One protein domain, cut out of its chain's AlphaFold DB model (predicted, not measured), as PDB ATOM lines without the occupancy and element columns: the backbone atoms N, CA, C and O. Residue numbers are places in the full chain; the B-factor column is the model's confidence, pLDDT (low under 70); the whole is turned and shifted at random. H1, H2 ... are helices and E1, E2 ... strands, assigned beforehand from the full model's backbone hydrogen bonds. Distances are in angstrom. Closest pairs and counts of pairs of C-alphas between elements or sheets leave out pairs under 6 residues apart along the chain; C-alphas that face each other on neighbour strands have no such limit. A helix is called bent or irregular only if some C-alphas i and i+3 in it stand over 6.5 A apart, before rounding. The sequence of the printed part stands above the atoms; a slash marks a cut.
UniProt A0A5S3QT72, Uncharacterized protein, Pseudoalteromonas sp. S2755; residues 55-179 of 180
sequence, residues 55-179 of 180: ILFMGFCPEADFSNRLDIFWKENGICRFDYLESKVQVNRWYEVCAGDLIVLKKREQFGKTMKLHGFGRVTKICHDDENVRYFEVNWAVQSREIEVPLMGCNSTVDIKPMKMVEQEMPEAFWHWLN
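This is residues 55 to 179 of the 180 residues of an uncharacterized protein of Pseudoalteromonas sp. S2755 (UniProt A0A5S3QT72). A strongly twisted sheet of seven strands winds through the domain, with the long, bent E4 joining its parts and four short helices packed round it. H1 and H4 lie over opposite faces, H2 packs by E7, and the turn between E4 and E5 makes one end of the longest axis, with H3 and H4 towards the other. The printed part has 125 residues, with four named helices and seven named strands in the order E1 H1 E2 H2 E3 E4 E5 E6 E7 H3 H4. The sheet is branched and mixed, one pair parallel and five antiparallel, and the class is mixed, helices and strands. The whole is compact, with a radius of gyration of the C-alphas of 13.7 A and spans of 41 by 31 by 28 A.

E1, residues 55 to 59, is parallel to E3, residues 102 to 108, with N 58 and O 104 2.8 A apart. On the other side of E1 is antiparallel E7, residues 158 to 162, with N 57 and O 159 2.8 A apart. E3, E4, residues 114 to 128, and E5, residues 134 to 140, form a meander, each strand the antiparallel neighbour of the one before; N 105 and O 119 are 2.8 A apart, N 124 and O 137 2.9 A. E4 bends by 88 degrees at residue 125. E6, residues 147 to 150, is antiparallel to E4 on the same side as E5, with N 117 and O 147 2.8 A apart. E2, residues 79 to 81, is antiparallel to E5, with N 80 and O 136 2.9 A apart. H1, residues 71 to 77, is on the sheet at a height of 7.9 A, and H4, residues 172 to 178, is on the opposite face at 8.4 A. H2, residues 88 to 96, is on the sheet; the closest C-alphas of H2 and E7, Gln 90 and Val 158, are 5.4 A apart. H3, residues 163 to 169, only grazes the sheet. In H1, H2, H3 and H4 every O i to N i+4 pair is within hydrogen-bond range.

E1 begins at C-alpha 55, (-17.018, -0.050, -38.411). E4 measures 32.6 A from first to last C-alpha, E3 18.8 A, E5 18.1 A, E7 13.4 A and H2 12.6 A. H4 ends at C-alpha 178, (-14.481, -11.460, -39.394).

The two C-alphas farthest apart, those of Asp 130 and Glu 172, are 41.7 A apart. The printed part has no cut. The link from E1 to H1, 11 residues, is long. The mean pLDDT of the printed part is 93.1, and no printed residue is under 70.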
ATOM      1  N   ILE A  55     -17.759   0.744 -39.391       97.25
ATOM      2  CA  ILE A  55     -17.018  -0.050 -38.411       97.25
ATOM      3  C   ILE A  55     -16.349   0.915 -37.439       97.25
ATOM      4  O   ILE A  55     -15.673   1.859 -37.863       97.25
ATOM      5  N   LEU A  56     -16.514   0.662 -36.142       98.00
ATOM      6  CA  LEU A  56     -15.719   1.299 -35.104       98.00
ATOM      7  C   LEU A  56     -14.412   0.523 -34.935       98.00
ATOM      8  O   LEU A  56     -14.415  -0.614 -34.476       98.00
ATOM      9  N   PHE A  57     -13.287   1.163 -35.227       97.88
ATOM     10  CA  PHE A  57     -11.968   0.694 -34.824       97.88
ATOM     11  C   PHE A  57     -11.609   1.312 -33.470       97.88
ATOM     12  O   PHE A  57     -11.285   2.499 -33.384       97.88
ATOM     13  N   MET A  58     -11.663   0.496 -32.419       97.50
ATOM     14  CA  MET A  58     -11.537   0.912 -31.026       97.50
ATOM     15  C   MET A  58     -10.157   0.576 -30.454       97.50
ATOM     16  O   MET A  58      -9.746  -0.584 -30.400       97.50
ATOM     17  N   GLY A  59      -9.438   1.595 -29.997       95.62
ATOM     18  CA  GLY A  59      -8.243   1.433 -29.179       95.62
ATOM     19  C   GLY A  59      -8.608   0.994 -27.762       95.62
ATOM     20  O   GLY A  59      -9.563   1.494 -27.180       95.62
ATOM     21  N   PHE A  60      -7.832   0.075 -27.196       94.50
ATOM     22  CA  PHE A  60      -8.100  -0.508 -25.871       94.50
ATOM     23  C   PHE A  60      -6.919  -0.375 -24.898       94.50
ATOM     24  O   PHE A  60      -6.967  -0.920 -23.803       94.50
ATOM     25  N   CYS A  61      -5.847   0.307 -25.307       91.81
ATOM     26  CA  CYS A  61      -4.666   0.594 -24.489       91.81
ATOM     27  C   CYS A  61      -4.642   2.098 -24.177       91.81
ATOM     28  O   CYS A  61      -4.148   2.868 -25.015       91.81
ATOM     29  N   PRO A  62      -5.196   2.542 -23.038       85.06
ATOM     30  CA  PRO A  62      -5.007   3.900 -22.547       85.06
ATOM     31  C   PRO A  62      -3.534   4.294 -22.537       85.06
ATOM     32  O   PRO A  62      -2.668   3.452 -22.313       85.06
ATOM     33  N   GLU A  63      -3.249   5.562 -22.843       82.62
ATOM     34  CA  GLU A  63      -1.875   6.098 -22.896       82.62
ATOM     35  C   GLU A  63      -0.939   5.333 -23.857       82.62
ATOM     36  O   GLU A  63       0.277   5.482 -23.822       82.62
ATOM     37  N   ALA A  64      -1.514   4.521 -24.756       81.50
ATOM     38  CA  ALA A  64      -0.820   3.562 -25.611       81.50
ATOM     39  C   ALA A  64      -0.058   2.440 -24.871       81.50
ATOM     40  O   ALA A  64       0.636   1.656 -25.533       81.50
ATOM     41  N   ASP A  65      -0.260   2.284 -23.559       84.12
ATOM     42  CA  ASP A  65       0.376   1.252 -22.743       84.12
ATOM     43  C   ASP A  65      -0.427  -0.059 -22.763       84.12
ATOM     44  O   ASP A  65      -1.629  -0.102 -22.504       84.12
ATOM     45  N   PHE A  66       0.259  -1.150 -23.097       87.81
ATOM     46  CA  PHE A  66      -0.324  -2.489 -23.126       87.81
ATOM     47  C   PHE A  66      -0.567  -3.063 -21.724       87.81
ATOM     48  O   PHE A  66      -1.413  -3.943 -21.576       87.81
ATOM     49  N   SER A  67       0.137  -2.562 -20.700       89.62
ATOM     50  CA  SER A  67      -0.097  -2.934 -19.299       89.62
ATOM     51  C   SER A  67      -1.495  -2.512 -18.820       89.62
ATOM     52  O   SER A  67      -2.108  -3.202 -18.013       89.62
ATOM     53  N   ASN A  68      -2.038  -1.449 -19.422       88.12
ATOM     54  CA  ASN A  68      -3.351  -0.878 -19.125       88.12
ATOM     55  C   ASN A  68      -4.458  -1.400 -20.058       88.12
ATOM     56  O   ASN A  68      -5.505  -0.767 -20.194       88.12
ATOM     57  N   ARG A  69      -4.234  -2.518 -20.764       93.44
ATOM     58  CA  ARG A  69      -5.187  -3.026 -21.761       93.44
ATOM     59  C   ARG A  69      -6.559  -3.332 -21.147       93.44
ATOM     60  O   ARG A  69      -6.673  -4.051 -20.161       93.44
ATOM     61  N   LEU A  70      -7.611  -2.830 -21.788       95.06
ATOM     62  CA  LEU A  70      -8.997  -2.988 -21.338       95.06
ATOM     63  C   LEU A  70      -9.762  -4.078 -22.099       95.06
ATOM     64  O   LEU A  70     -10.837  -4.488 -21.667       95.06
ATOM     65  N   ASP A  71      -9.222  -4.574 -23.215       95.00
ATOM     66  CA  ASP A  71      -9.931  -5.510 -24.090       95.00
ATOM     67  C   ASP A  71     -10.300  -6.829 -23.413       95.00
ATOM     68  O   ASP A  71     -11.336  -7.402 -23.740       95.00
ATOM     69  N   ILE A  72      -9.469  -7.321 -22.492       93.88
ATOM     70  CA  ILE A  72      -9.731  -8.563 -21.753       93.88
ATOM     71  C   ILE A  72     -10.995  -8.394 -20.908       93.88
ATOM     72  O   ILE A  72     -11.975  -9.105 -21.119       93.88
ATOM     73  N   PHE A  73     -11.007  -7.376 -20.044       95.88
ATOM     74  CA  PHE A  73     -12.148  -7.051 -19.191       95.88
ATOM     75  C   PHE A  73     -13.420  -6.788 -20.013       95.88
ATOM     76  O   PHE A  73     -14.490  -7.298 -19.686       95.88
ATOM     77  N   TRP A  74     -13.305  -6.033 -21.109       97.25
ATOM     78  CA  TRP A  74     -14.413  -5.758 -22.028       97.25
ATOM     79  C   TRP A  74     -15.011  -7.027 -22.634       97.25
ATOM     80  O   TRP A  74     -16.234  -7.180 -22.639       97.25
ATOM     81  N   LYS A  75     -14.163  -7.947 -23.107       96.12
ATOM     82  CA  LYS A  75     -14.600  -9.224 -23.686       96.12
ATOM     83  C   LYS A  75     -15.275 -10.120 -22.653       96.12
ATOM     84  O   LYS A  75     -16.349 -10.643 -22.930       96.12
ATOM     85  N   GLU A  76     -14.686 -10.250 -21.467       96.06
ATOM     86  CA  GLU A  76     -15.216 -11.082 -20.378       96.06
ATOM     87  C   GLU A  76     -16.571 -10.592 -19.858       96.06
ATOM     88  O   GLU A  76     -17.432 -11.401 -19.522       96.06
ATOM     89  N   ASN A  77     -16.781  -9.273 -19.826       97.62
ATOM     90  CA  ASN A  77     -18.004  -8.668 -19.298       97.62
ATOM     91  C   ASN A  77     -19.032  -8.325 -20.384       97.62
ATOM     92  O   ASN A  77     -20.100  -7.810 -20.064       97.62
ATOM     93  N   GLY A  78     -18.736  -8.585 -21.663       97.88
ATOM     94  CA  GLY A  78     -19.667  -8.287 -22.753       97.88
ATOM     95  C   GLY A  78     -19.915  -6.791 -22.952       97.88
ATOM     96  O   GLY A  78     -21.030  -6.403 -23.297       97.88
ATOM     97  N   ILE A  79     -18.910  -5.941 -22.717       98.19
ATOM     98  CA  ILE A  79     -19.047  -4.479 -22.816       98.19
ATOM     99  C   ILE A  79     -17.941  -3.822 -23.646       98.19
ATOM    100  O   ILE A  79     -16.922  -4.437 -23.931       98.19
ATOM    101  N   CYS A  80     -18.117  -2.548 -23.998       97.75
ATOM    102  CA  CYS A  80     -17.070  -1.656 -24.500       97.75
ATOM    103  C   CYS A  80     -17.314  -0.237 -23.975       97.75
ATOM    104  O   CYS A  80     -18.442   0.256 -24.041       97.75
ATOM    105  N   ARG A  81     -16.272   0.441 -23.483       95.44
ATOM    106  CA  ARG A  81     -16.382   1.782 -22.877       95.44
ATOM    107  C   ARG A  81     -15.281   2.724 -23.353       95.44
ATOM    108  O   ARG A  81     -14.213   2.283 -23.772       95.44
ATOM    109  N   PHE A  82     -15.556   4.020 -23.292       93.25
ATOM    110  CA  PHE A  82     -14.607   5.078 -23.614       93.25
ATOM    111  C   PHE A  82     -14.744   6.212 -22.597       93.25
ATOM    112  O   PHE A  82     -15.639   7.046 -22.704       93.25
ATOM    113  N   ASP A  83     -13.838   6.236 -21.621       85.06
ATOM    114  CA  ASP A  83     -13.919   7.155 -20.471       85.06
ATOM    115  C   ASP A  83     -13.015   8.386 -20.616       85.06
ATOM    116  O   ASP A  83     -13.067   9.320 -19.820       85.06
ATOM    117  N   TYR A  84     -12.178   8.414 -21.653       72.00
ATOM    118  CA  TYR A  84     -11.196   9.475 -21.873       72.00
ATOM    119  C   TYR A  84     -11.828  10.646 -22.631       72.00
ATOM    120  O   TYR A  84     -11.615  10.843 -23.830       72.00
ATOM    121  N   LEU A  85     -12.633  11.431 -21.914       70.06
ATOM    122  CA  LEU A  85     -13.490  12.480 -22.478       70.06
ATOM    123  C   LEU A  85     -12.759  13.774 -22.890       70.06
ATOM    124  O   LEU A  85     -13.400  14.719 -23.349       70.06
ATOM    125  N   GLU A  86     -11.431  13.842 -22.777       76.88
ATOM    126  CA  GLU A  86     -10.655  15.062 -23.065       76.88
ATOM    127  C   GLU A  86     -10.750  15.504 -24.536       76.88
ATOM    128  O   GLU A  86     -10.705  16.693 -24.859       76.88
ATOM    129  N   SER A  87     -10.930  14.552 -25.457       84.69
ATOM    130  CA  SER A  87     -11.037  14.829 -26.889       84.69
ATOM    131  C   SER A  87     -12.493  14.877 -27.347       84.69
ATOM    132  O   SER A  87     -13.076  13.850 -27.698       84.69
ATOM    133  N   LYS A  88     -13.059  16.088 -27.461       88.88
ATOM    134  CA  LYS A  88     -14.428  16.305 -27.977       88.88
ATOM    135  C   LYS A  88     -14.697  15.606 -29.314       88.88
ATOM    136  O   LYS A  88     -15.792  15.111 -29.536       88.88
ATOM    137  N   VAL A  89     -13.701  15.536 -30.200       90.88
ATOM    138  CA  VAL A  89     -13.838  14.861 -31.502       90.88
ATOM    139  C   VAL A  89     -14.058  13.357 -31.330       90.88
ATOM    140  O   VAL A  89     -14.926  12.789 -31.987       90.88
ATOM    141  N   GLN A  90     -13.295  12.710 -30.447       92.56
ATOM    142  CA  GLN A  90     -13.460  11.280 -30.173       92.56
ATOM    143  C   GLN A  90     -14.761  11.000 -29.426       92.56
ATOM    144  O   GLN A  90     -15.435  10.030 -29.748       92.56
ATOM    145  N   VAL A  91     -15.143  11.883 -28.500       92.31
ATOM    146  CA  VAL A  91     -16.444  11.815 -27.826       92.31
ATOM    147  C   VAL A  91     -17.576  11.904 -28.848       92.31
ATOM    148  O   VAL A  91     -18.428  11.028 -28.870       92.31
ATOM    149  N   ASN A  92     -17.563  12.873 -29.764       92.25
ATOM    150  CA  ASN A  92     -18.613  12.985 -30.779       92.25
ATOM    151  C   ASN A  92     -18.733  11.706 -31.620       92.25
ATOM    152  O   ASN A  92     -19.830  11.180 -31.764       92.25
ATOM    153  N   ARG A  93     -17.604  11.150 -32.080       94.25
ATOM    154  CA  ARG A  93     -17.589   9.862 -32.796       94.25
ATOM    155  C   ARG A  93     -18.140   8.727 -31.936       94.25
ATOM    156  O   ARG A  93     -18.937   7.935 -32.412       94.25
ATOM    157  N   TRP A  94     -17.761   8.649 -30.662       95.75
ATOM    158  CA  TRP A  94     -18.264   7.623 -29.743       95.75
ATOM    159  C   TRP A  94     -19.795   7.645 -29.638       95.75
ATOM    160  O   TRP A  94     -20.436   6.597 -29.605       95.75
ATOM    161  N   TYR A  95     -20.396   8.834 -29.656       93.75
ATOM    162  CA  TYR A  95     -21.848   8.997 -29.603       93.75
ATOM    163  C   TYR A  95     -22.563   8.682 -30.931       93.75
ATOM    164  O   TYR A  95     -23.777   8.478 -30.911       93.75
ATOM    165  N   GLU A  96     -21.846   8.565 -32.054       93.94
ATOM    166  CA  GLU A  96     -22.401   8.124 -33.348       93.94
ATOM    167  C   GLU A  96     -22.604   6.598 -33.432       93.94
ATOM    168  O   GLU A  96     -23.325   6.110 -34.308       93.94
ATOM    169  N   VAL A  97     -21.985   5.829 -32.530       96.06
ATOM    170  CA  VAL A  97     -22.086   4.361 -32.508       96.06
ATOM    171  C   VAL A  97     -23.481   3.930 -32.063       96.06
ATOM    172  O   VAL A  97     -24.005   4.409 -31.051       96.06
ATOM    173  N   CYS A  98     -24.063   2.993 -32.804       96.06
ATOM    174  CA  CYS A  98     -25.406   2.466 -32.600       96.06
ATOM    175  C   CYS A  98     -25.406   0.945 -32.412       96.06
ATOM    176  O   CYS A  98     -24.420   0.257 -32.683       96.06
ATOM    177  N   ALA A  99     -26.538   0.400 -31.958       96.25
ATOM    178  CA  ALA A  99     -26.731  -1.045 -31.947       96.25
ATOM    179  C   ALA A  99     -26.573  -1.629 -33.363       96.25
ATOM    180  O   ALA A  99     -26.882  -0.992 -34.367       96.25
ATOM    181  N   GLY A 100     -26.052  -2.848 -33.453       95.06
ATOM    182  CA  GLY A 100     -25.737  -3.538 -34.701       95.06
ATOM    183  C   GLY A 100     -24.391  -3.168 -35.334       95.06
ATOM    184  O   GLY A 100     -23.920  -3.931 -36.190       95.06
ATOM    185  N   ASP A 101     -23.756  -2.071 -34.910       97.06
ATOM    186  CA  ASP A 101     -22.432  -1.681 -35.398       97.06
ATOM    187  C   ASP A 101     -21.367  -2.710 -35.022       97.06
ATOM    188  O   ASP A 101     -21.413  -3.341 -33.960       97.06
ATOM    189  N   LEU A 102     -20.404  -2.888 -35.925       97.56
ATOM    190  CA  LEU A 102     -19.247  -3.739 -35.690       97.56
ATOM    191  C   LEU A 102     -18.166  -2.929 -34.972       97.56
ATOM    192  O   LEU A 102     -17.722  -1.895 -35.473       97.56
ATOM    193  N   ILE A 103     -17.716  -3.436 -33.829       98.12
ATOM    194  CA  ILE A 103     -16.533  -2.953 -33.122       98.12
ATOM    195  C   ILE A 103     -15.377  -3.889 -33.447       98.12
ATOM    196  O   ILE A 103     -15.507  -5.103 -33.311       98.12
ATOM    197  N   VAL A 104     -14.243  -3.318 -33.836       98.00
ATOM    198  CA  VAL A 104     -12.969  -4.005 -34.035       98.00
ATOM    199  C   VAL A 104     -11.937  -3.376 -33.106       98.00
ATOM    200  O   VAL A 104     -11.641  -2.187 -33.192       98.00
ATOM    201  N   LEU A 105     -11.369  -4.178 -32.214       97.44
ATOM    202  CA  LEU A 105     -10.323  -3.767 -31.291       97.44
ATOM    203  C   LEU A 105      -8.989  -3.682 -32.023       97.44
ATOM    204  O   LEU A 105      -8.571  -4.652 -32.655       97.44
ATOM    205  N   LYS A 106      -8.307  -2.543 -31.910       95.38
ATOM    206  CA  LYS A 106      -7.047  -2.276 -32.611       95.38
ATOM    207  C   LYS A 106      -5.944  -1.749 -31.700       95.38
ATOM    208  O   LYS A 106      -6.191  -1.002 -30.752       95.38
ATOM    209  N   LYS A 107      -4.701  -2.051 -32.072       93.06
ATOM    210  CA  LYS A 107      -3.494  -1.376 -31.585       93.06
ATOM    211  C   LYS A 107      -2.625  -0.985 -32.776       93.06
ATOM    212  O   LYS A 107      -2.490  -1.741 -33.729       93.06
ATOM    213  N   ARG A 108      -2.057   0.220 -32.753       90.88
ATOM    214  CA  ARG A 108      -1.111   0.658 -33.792       90.88
ATOM    215  C   ARG A 108       0.204  -0.103 -33.624       90.88
ATOM    216  O   ARG A 108       0.705  -0.164 -32.505       90.88
ATOM    217  N   GLU A 109       0.745  -0.632 -34.719       84.31
ATOM    218  CA  GLU A 109       2.029  -1.349 -34.728       84.31
ATOM    219  C   GLU A 109       3.108  -0.441 -35.318       84.31
ATOM    220  O   GLU A 109       3.874   0.187 -34.588       84.31
ATOM    221  N   GLN A 110       3.111  -0.275 -36.644       81.06
ATOM    222  CA  GLN A 110       3.982   0.684 -37.311       81.06
ATOM    223  C   GLN A 110       3.275   2.031 -37.428       81.06
ATOM    224  O   GLN A 110       2.229   2.148 -38.075       81.06
ATOM    225  N   PHE A 111       3.863   3.065 -36.821       73.19
ATOM    226  CA  PHE A 111       3.300   4.412 -36.833       73.19
ATOM    227  C   PHE A 111       2.979   4.865 -38.265       73.19
ATOM    228  O   PHE A 111       3.844   4.874 -39.141       73.19
ATOM    229  N   GLY A 112       1.716   5.223 -38.502       72.75
ATOM    230  CA  GLY A 112       1.238   5.695 -39.802       72.75
ATOM    231  C   GLY A 112       1.055   4.620 -40.881       72.75
ATOM    232  O   GLY A 112       0.639   4.975 -41.978       72.75
ATOM    233  N   LYS A 113       1.338   3.336 -40.609       88.44
ATOM    234  CA  LYS A 113       1.316   2.275 -41.630       88.44
ATOM    235  C   LYS A 113       0.327   1.158 -41.330       88.44
ATOM    236  O   LYS A 113      -0.545   0.896 -42.155       88.44
ATOM    237  N   THR A 114       0.438   0.525 -40.165       94.62
ATOM    238  CA  THR A 114      -0.318  -0.694 -39.851       94.62
ATOM    239  C   THR A 114      -0.909  -0.682 -38.446       94.62
ATOM    240  O   THR A 114      -0.483   0.057 -37.550       94.62
ATOM    241  N   MET A 115      -1.921  -1.520 -38.257       95.56
ATOM    242  CA  MET A 115      -2.512  -1.821 -36.961       95.56
ATOM    243  C   MET A 115      -2.731  -3.322 -36.816       95.56
ATOM    244  O   MET A 115      -3.042  -4.008 -37.788       95.56
ATOM    245  N   LYS A 116      -2.607  -3.815 -35.587       95.56
ATOM    246  CA  LYS A 116      -2.986  -5.169 -35.206       95.56
ATOM    247  C   LYS A 116      -4.403  -5.179 -34.656       95.56
ATOM    248  O   LYS A 116      -4.789  -4.278 -33.906       95.56
ATOM    249  N   LEU A 117      -5.176  -6.184 -35.046       96.56
ATOM    250  CA  LEU A 117      -6.553  -6.387 -34.617       96.56
ATOM    251  C   LEU A 117      -6.610  -7.487 -33.555       96.56
ATOM    252  O   LEU A 117      -6.096  -8.583 -33.771       96.56
ATOM    253  N   HIS A 118      -7.244  -7.186 -32.423       95.75
ATOM    254  CA  HIS A 118      -7.239  -8.025 -31.212       95.75
ATOM    255  C   HIS A 118      -8.602  -8.633 -30.867       95.75
ATOM    256  O   HIS A 118      -8.741  -9.389 -29.902       95.75
ATOM    257  N   GLY A 119      -9.625  -8.278 -31.636       96.19
ATOM    258  CA  GLY A 119     -10.939  -8.880 -31.523       96.19
ATOM    259  C   GLY A 119     -12.031  -8.038 -32.146       96.19
ATOM    260  O   GLY A 119     -11.809  -6.890 -32.521       96.19
ATOM    261  N   PHE A 120     -13.211  -8.624 -32.283       97.75
ATOM    262  CA  PHE A 120     -14.378  -7.947 -32.828       97.75
ATOM    263  C   PHE A 120     -15.677  -8.430 -32.187       97.75
ATOM    264  O   PHE A 120     -15.779  -9.553 -31.688       97.75
ATOM    265  N   GLY A 121     -16.684  -7.570 -32.212       97.38
ATOM    266  CA  GLY A 121     -17.996  -7.842 -31.645       97.38
ATOM    267  C   GLY A 121     -19.047  -6.908 -32.219       97.38
ATOM    268  O   GLY A 121     -18.723  -5.905 -32.855       97.38
ATOM    269  N   ARG A 122     -20.319  -7.245 -32.015       97.56
ATOM    270  CA  ARG A 122     -21.434  -6.389 -32.437       97.56
ATOM    271  C   ARG A 122     -22.075  -5.731 -31.235       97.56
ATOM    272  O   ARG A 122     -22.396  -6.421 -30.268       97.56
ATOM    273  N   VAL A 123     -22.295  -4.422 -31.319       98.31
ATOM    274  CA  VAL A 123     -23.057  -3.695 -30.302       98.31
ATOM    275  C   VAL A 123     -24.469  -4.260 -30.268       98.31
ATOM    276  O   VAL A 123     -25.144  -4.311 -31.295       98.31
ATOM    277  N   THR A 124     -24.926  -4.689 -29.103       97.94
ATOM    278  CA  THR A 124     -26.305  -5.151 -28.911       97.94
ATOM    279  C   THR A 124     -27.187  -4.032 -28.382       97.94
ATOM    280  O   THR A 124     -28.377  -3.996 -28.694       97.94
ATOM    281  N   LYS A 125     -26.605  -3.114 -27.603       97.38
ATOM    282  CA  LYS A 125     -27.342  -2.059 -26.917       97.38
ATOM    283  C   LYS A 125     -26.437  -0.903 -26.496       97.38
ATOM    284  O   LYS A 125     -25.287  -1.099 -26.103       97.38
ATOM    285  N   ILE A 126     -26.999   0.302 -26.537       97.50
ATOM    286  CA  ILE A 126     -26.424   1.509 -25.936       97.50
ATOM    287  C   ILE A 126     -26.863   1.618 -24.471       97.50
ATOM    288  O   ILE A 126     -28.058   1.611 -24.172       97.50
ATOM    289  N   CYS A 127     -25.905   1.791 -23.567       96.75
ATOM    290  CA  CYS A 127     -26.132   1.906 -22.131       96.75
ATOM    291  C   CYS A 127     -25.482   3.172 -21.560       96.75
ATOM    292  O   CYS A 127     -24.639   3.801 -22.201       96.75
ATOM    293  N   HIS A 128     -25.889   3.533 -20.346       95.12
ATOM    294  CA  HIS A 128     -25.254   4.569 -19.536       95.12
ATOM    295  C   HIS A 128     -25.085   4.027 -18.115       95.12
ATOM    296  O   HIS A 128     -25.927   3.241 -17.670       95.12
ATOM    297  N   ASP A 129     -23.984   4.366 -17.451       93.81
ATOM    298  CA  ASP A 129     -23.775   4.037 -16.037       93.81
ATOM    299  C   ASP A 129     -24.452   5.062 -15.106       93.81
ATOM    300  O   ASP A 129     -25.177   5.952 -15.564       93.81
ATOM    301  N   ASP A 130     -24.234   4.927 -13.797       92.56
ATOM    302  CA  ASP A 130     -24.834   5.798 -12.778       92.56
ATOM    303  C   ASP A 130     -24.345   7.257 -12.871       92.56
ATOM    304  O   ASP A 130     -25.044   8.177 -12.443       92.56
ATOM    305  N   GLU A 131     -23.176   7.487 -13.478       90.88
ATOM    306  CA  GLU A 131     -22.622   8.815 -13.774       90.88
ATOM    307  C   GLU A 131     -23.051   9.325 -15.162       90.88
ATOM    308  O   GLU A 131     -22.615  10.385 -15.619       90.88
ATOM    309  N   ASN A 132     -23.953   8.596 -15.826       89.25
ATOM    310  CA  ASN A 132     -24.446   8.858 -17.170       89.25
ATOM    311  C   ASN A 132     -23.343   8.801 -18.251       89.25
ATOM    312  O   ASN A 132     -23.457   9.427 -19.310       89.25
ATOM    313  N   VAL A 133     -22.278   8.026 -18.020       90.94
ATOM    314  CA  VAL A 133     -21.233   7.753 -19.012       90.94
ATOM    315  C   VAL A 133     -21.708   6.656 -19.959       90.94
ATOM    316  O   VAL A 133     -22.118   5.568 -19.553       90.94
ATOM    317  N   ARG A 134     -21.658   6.950 -21.262       94.44
ATOM    318  CA  ARG A 134     -22.108   6.044 -22.325       94.44
ATOM    319  C   ARG A 134     -21.153   4.860 -22.495       94.44
ATOM    320  O   ARG A 134     -19.981   5.057 -22.820       94.44
ATOM    321  N   TYR A 135     -21.692   3.647 -22.431       97.25
ATOM    322  CA  TYR A 135     -21.002   2.406 -22.790       97.25
ATOM    323  C   TYR A 135     -21.885   1.521 -23.679       97.25
ATOM    324  O   TYR A 135     -23.065   1.803 -23.898       97.25
ATOM    325  N   PHE A 136     -21.310   0.449 -24.214       98.38
ATOM    326  CA  PHE A 136     -22.013  -0.506 -25.066       98.38
ATOM    327  C   PHE A 136     -22.032  -1.885 -24.432       98.38
ATOM    328  O   PHE A 136     -20.994  -2.340 -23.961       98.38
ATOM    329  N   GLU A 137     -23.179  -2.559 -24.484       98.56
ATOM    330  CA  GLU A 137     -23.208  -4.020 -24.418       98.56
ATOM    331  C   GLU A 137     -22.813  -4.561 -25.800       98.56
ATOM    332  O   GLU A 137     -23.239  -4.046 -26.842       98.56
ATOM    333  N   VAL A 138     -21.956  -5.579 -25.813       98.44
ATOM    334  CA  VAL A 138     -21.331  -6.111 -27.022       98.44
ATOM    335  C   VAL A 138     -21.366  -7.629 -26.992       98.44
ATOM    336  O   VAL A 138     -20.873  -8.269 -26.065       98.44
ATOM    337  N   ASN A 139     -21.886  -8.213 -28.067       97.81
ATOM    338  CA  ASN A 139     -21.712  -9.630 -28.340       97.81
ATOM    339  C   ASN A 139     -20.352  -9.833 -29.023       97.81
ATOM    340  O   ASN A 139     -20.223  -9.650 -30.240       97.81
ATOM    341  N   TRP A 140     -19.331 -10.137 -28.225       97.50
ATOM    342  CA  TRP A 140     -17.984 -10.423 -28.707       97.50
ATOM    343  C   TRP A 140     -17.931 -11.791 -29.381       97.50
ATOM    344  O   TRP A 140     -18.391 -12.789 -28.829       97.50
ATOM    345  N   ALA A 141     -17.346 -11.852 -30.575       95.31
ATOM    346  CA  ALA A 141     -17.089 -13.136 -31.205       95.31
ATOM    347  C   ALA A 141     -15.893 -13.829 -30.537       95.31
ATOM    348  O   ALA A 141     -14.956 -13.187 -30.060       95.31
ATOM    349  N   VAL A 142     -15.915 -15.161 -30.519       89.56
ATOM    350  CA  VAL A 142     -14.776 -15.953 -30.052       89.56
ATOM    351  C   VAL A 142     -13.646 -15.795 -31.067       89.56
ATOM    352  O   VAL A 142     -13.796 -16.175 -32.228       89.56
ATOM    353  N   GLN A 143     -12.512 -15.238 -30.642       83.88
ATOM    354  CA  GLN A 143     -11.312 -15.134 -31.472       83.88
ATOM    355  C   GLN A 143     -10.122 -15.814 -30.806       83.88
ATOM    356  O   GLN A 143      -9.872 -15.646 -29.617       83.88
ATOM    357  N   SER A 144      -9.354 -16.536 -31.618       72.69
ATOM    358  CA  SER A 144      -8.100 -17.184 -31.223       72.69
ATOM    359  C   SER A 144      -6.868 -16.589 -31.909       72.69
ATOM    360  O   SER A 144      -5.751 -17.015 -31.628       72.69
ATOM    361  N   ARG A 145      -7.052 -15.634 -32.832       89.00
ATOM    362  CA  ARG A 145      -5.984 -15.106 -33.690       89.00
ATOM    363  C   ARG A 145      -6.077 -13.597 -33.868       89.00
ATOM    364  O   ARG A 145      -7.169 -13.053 -34.013       89.00
ATOM    365  N   GLU A 146      -4.915 -12.960 -33.907       94.50
ATOM    366  CA  GLU A 146      -4.718 -11.543 -34.218       94.50
ATOM    367  C   GLU A 146      -4.206 -11.419 -35.659       94.50
ATOM    368  O   GLU A 146      -3.534 -12.325 -36.157       94.50
ATOM    369  N   ILE A 147      -4.514 -10.313 -36.336       95.81
ATOM    370  CA  ILE A 147      -4.005 -10.030 -37.688       95.81
ATOM    371  C   ILE A 147      -3.474  -8.604 -37.776       95.81
ATOM    372  O   ILE A 147      -3.964  -7.718 -37.080       95.81
ATOM    373  N   GLU A 148      -2.492  -8.376 -38.644       96.69
ATOM    374  CA  GLU A 148      -1.997  -7.039 -38.976       96.69
ATOM    375  C   GLU A 148      -2.583  -6.583 -40.316       96.69
ATOM    376  O   GLU A 148      -2.603  -7.338 -41.288       96.69
ATOM    377  N   VAL A 149      -3.083  -5.349 -40.357       96.38
ATOM    378  CA  VAL A 149      -3.759  -4.751 -41.518       96.38
ATOM    379  C   VAL A 149      -3.315  -3.294 -41.717       96.38
ATOM    380  O   VAL A 149      -2.721  -2.704 -40.803       96.38
ATOM    381  N   PRO A 150      -3.593  -2.677 -42.881       96.19
ATOM    382  CA  PRO A 150      -3.338  -1.256 -43.099       96.19
ATOM    383  C   PRO A 150      -4.020  -0.372 -42.051       96.19
ATOM    384  O   PRO A 150      -5.121  -0.658 -41.587       96.19
ATOM    385  N   LEU A 151      -3.371   0.733 -41.677       93.88
ATOM    386  CA  LEU A 151      -3.861   1.622 -40.623       93.88
ATOM    387  C   LEU A 151      -5.139   2.373 -41.012       93.88
ATOM    388  O   LEU A 151      -5.907   2.733 -40.127       93.88
ATOM    389  N   MET A 152      -5.370   2.659 -42.298       94.38
ATOM    390  CA  MET A 152      -6.609   3.303 -42.766       94.38
ATOM    391  C   MET A 152      -6.905   4.680 -42.132       94.38
ATOM    392  O   MET A 152      -8.051   5.126 -41.999       94.38
ATOM    393  N   GLY A 153      -5.861   5.355 -41.641       91.19
ATOM    394  CA  GLY A 153      -5.983   6.588 -40.862       91.19
ATOM    395  C   GLY A 153      -6.631   6.407 -39.480       91.19
ATOM    396  O   GLY A 153      -7.127   7.384 -38.921       91.19
ATOM    397  N   CYS A 154      -6.657   5.190 -38.932       94.25
ATOM    398  CA  CYS A 154      -7.140   4.872 -37.588       94.25
ATOM    399  C   CYS A 154      -6.099   5.261 -36.519       94.25
ATOM    400  O   CYS A 154      -5.490   4.404 -35.872       94.25
ATOM    401  N   ASN A 155      -5.880   6.563 -36.331       91.38
ATOM    402  CA  ASN A 155      -4.841   7.105 -35.447       91.38
ATOM    403  C   ASN A 155      -5.273   7.319 -33.989       91.38
ATOM    404  O   ASN A 155      -4.414   7.491 -33.125       91.38
ATOM    405  N   SER A 156      -6.575   7.333 -33.726       91.88
ATOM    406  CA  SER A 156      -7.171   7.704 -32.443       91.88
ATOM    407  C   SER A 156      -7.630   6.472 -31.657       91.88
ATOM    408  O   SER A 156      -7.503   5.338 -32.120       91.88
ATOM    409  N   THR A 157      -8.148   6.665 -30.446       93.69
ATOM    410  CA  THR A 157      -8.825   5.591 -29.706       93.69
ATOM    411  C   THR A 157     -10.159   5.271 -30.370       93.69
ATOM    412  O   THR A 157     -10.461   4.107 -30.590       93.69
ATOM    413  N   VAL A 158     -10.916   6.299 -30.761       95.69
ATOM    414  CA  VAL A 158     -12.220   6.150 -31.420       95.69
ATOM    415  C   VAL A 158     -12.121   6.578 -32.887       95.69
ATOM    416  O   VAL A 158     -12.084   7.773 -33.205       95.69
ATOM    417  N   ASP A 159     -12.093   5.598 -33.793       96.38
ATOM    418  CA  ASP A 159     -12.124   5.825 -35.240       96.38
ATOM    419  C   ASP A 159     -13.287   5.079 -35.889       96.38
ATOM    420  O   ASP A 159     -13.303   3.854 -35.934       96.38
ATOM    421  N   ILE A 160     -14.243   5.824 -36.441       96.75
ATOM    422  CA  ILE A 160     -15.349   5.265 -37.220       96.75
ATOM    423  C   ILE A 160     -15.008   5.368 -38.700       96.75
ATOM    424  O   ILE A 160     -14.590   6.426 -39.182       96.75
ATOM    425  N   LYS A 161     -15.178   4.260 -39.422       96.62
ATOM    426  CA  LYS A 161     -14.899   4.178 -40.854       96.62
ATOM    427  C   LYS A 161     -16.144   3.725 -41.611       96.62
ATOM    428  O   LYS A 161     -16.693   2.673 -41.281       96.62
ATOM    429  N   PRO A 162     -16.606   4.495 -42.613       94.50
ATOM    430  CA  PRO A 162     -17.682   4.057 -43.495       94.50
ATOM    431  C   PRO A 162     -17.302   2.751 -44.194       94.50
ATOM    432  O   PRO A 162     -16.149   2.603 -44.607       94.50
ATOM    433  N   MET A 163     -18.265   1.848 -44.390       94.31
ATOM    434  CA  MET A 163     -17.998   0.532 -44.987       94.31
ATOM    435  C   MET A 163     -17.271   0.626 -46.336       94.31
ATOM    436  O   MET A 163     -16.284  -0.066 -46.549       94.31
ATOM    437  N   LYS A 164     -17.660   1.584 -47.187       93.62
ATOM    438  CA  LYS A 164     -17.008   1.838 -48.482       93.62
ATOM    439  C   LYS A 164     -15.492   2.064 -48.371       93.62
ATOM    440  O   LYS A 164     -14.750   1.645 -49.247       93.62
ATOM    441  N   MET A 165     -15.031   2.752 -47.325       95.12
ATOM    442  CA  MET A 165     -13.598   2.989 -47.104       95.12
ATOM    443  C   MET A 165     -12.900   1.707 -46.644       95.12
ATOM    444  O   MET A 165     -11.806   1.398 -47.102       95.12
ATOM    445  N   VAL A 166     -13.561   0.940 -45.773       96.06
ATOM    446  CA  VAL A 166     -13.062  -0.352 -45.287       96.06
ATOM    447  C   VAL A 166     -12.883  -1.327 -46.451       96.06
ATOM    448  O   VAL A 166     -11.823  -1.923 -46.577       96.06
ATOM    449  N   GLU A 167     -13.875  -1.447 -47.329       95.25
ATOM    450  CA  GLU A 167     -13.832  -2.304 -48.524       95.25
ATOM    451  C   GLU A 167     -12.688  -1.952 -49.481       95.25
ATOM    452  O   GLU A 167     -12.141  -2.833 -50.137       95.25
ATOM    453  N   GLN A 168     -12.315  -0.673 -49.559       95.88
ATOM    454  CA  GLN A 168     -11.243  -0.208 -50.439       95.88
ATOM    455  C   GLN A 168      -9.843  -0.487 -49.889       95.88
ATOM    456  O   GLN A 168      -8.913  -0.672 -50.672       95.88
ATOM    457  N   GLU A 169      -9.676  -0.475 -48.568       96.25
ATOM    458  CA  GLU A 169      -8.354  -0.513 -47.940       96.25
ATOM    459  C   GLU A 169      -8.056  -1.827 -47.199       96.25
ATOM    460  O   GLU A 169      -6.884  -2.160 -47.007       96.25
ATOM    461  N   MET A 170      -9.074  -2.587 -46.777       96.75
ATOM    462  CA  MET A 170      -8.870  -3.829 -46.030       96.75
ATOM    463  C   MET A 170      -8.560  -5.019 -46.946       96.75
ATOM    464  O   MET A 170      -9.266  -5.248 -47.929       96.75
ATOM    465  N   PRO A 171      -7.547  -5.835 -46.603       96.81
ATOM    466  CA  PRO A 171      -7.210  -7.033 -47.365       96.81
ATOM    467  C   PRO A 171      -8.243  -8.148 -47.158       96.81
ATOM    468  O   PRO A 171      -8.946  -8.180 -46.152       96.81
ATOM    469  N   GLU A 172      -8.262  -9.144 -48.048       96.38
ATOM    470  CA  GLU A 172      -9.152 -10.315 -47.946       96.38
ATOM    471  C   GLU A 172      -9.060 -11.030 -46.583       96.38
ATOM    472  O   GLU A 172     -10.065 -11.439 -46.005       96.38
ATOM    473  N   ALA A 173      -7.850 -11.102 -46.016       95.50
ATOM    474  CA  ALA A 173      -7.600 -11.691 -44.703       95.50
ATOM    475  C   ALA A 173      -8.419 -11.044 -43.569       95.50
ATOM    476  O   ALA A 173      -8.731 -11.720 -42.592       95.50
ATOM    477  N   PHE A 174      -8.781  -9.762 -43.692       96.75
ATOM    478  CA  PHE A 174      -9.646  -9.078 -42.732       96.75
ATOM    479  C   PHE A 174     -11.069  -9.648 -42.745       96.75
ATOM    480  O   PHE A 174     -11.621  -9.929 -41.684       96.75
ATOM    481  N   TRP A 175     -11.640  -9.880 -43.925       95.69
ATOM    482  CA  TRP A 175     -12.998 -10.415 -44.075       95.69
ATOM    483  C   TRP A 175     -13.082 -11.867 -43.594       95.69
ATOM    484  O   TRP A 175     -13.916 -12.185 -42.746       95.69
ATOM    485  N   HIS A 176     -12.095 -12.693 -43.965       94.00
ATOM    486  CA  HIS A 176     -11.937 -14.048 -43.418       94.00
ATOM    487  C   HIS A 176     -11.786 -14.056 -41.895       94.00
ATOM    488  O   HIS A 176     -12.270 -14.959 -41.215       94.00
ATOM    489  N   TRP A 177     -11.096 -13.060 -41.336       95.19
ATOM    490  CA  TRP A 177     -10.943 -12.926 -39.892       95.19
ATOM    491  C   TRP A 177     -12.257 -12.548 -39.197       95.19
ATOM    492  O   TRP A 177     -12.508 -13.034 -38.096       95.19
ATOM    493  N   LEU A 178     -13.123 -11.770 -39.856       93.69
ATOM    494  CA  LEU A 178     -14.481 -11.460 -39.394       93.69
ATOM    495  C   LEU A 178     -15.489 -12.610 -39.583       93.69
ATOM    496  O   LEU A 178     -16.618 -12.499 -39.099       93.69
ATOM    497  N   ASN A 179     -15.092 -13.707 -40.240       89.44
ATOM    498  CA  ASN A 179     -15.973 -14.782 -40.712       89.44
ATOM    499  C   ASN A 179     -17.075 -14.269 -41.660       89.44
ATOM    500  O   ASN A 179     -18.246 -14.631 -41.506       89.44
TER     501      ASN A 179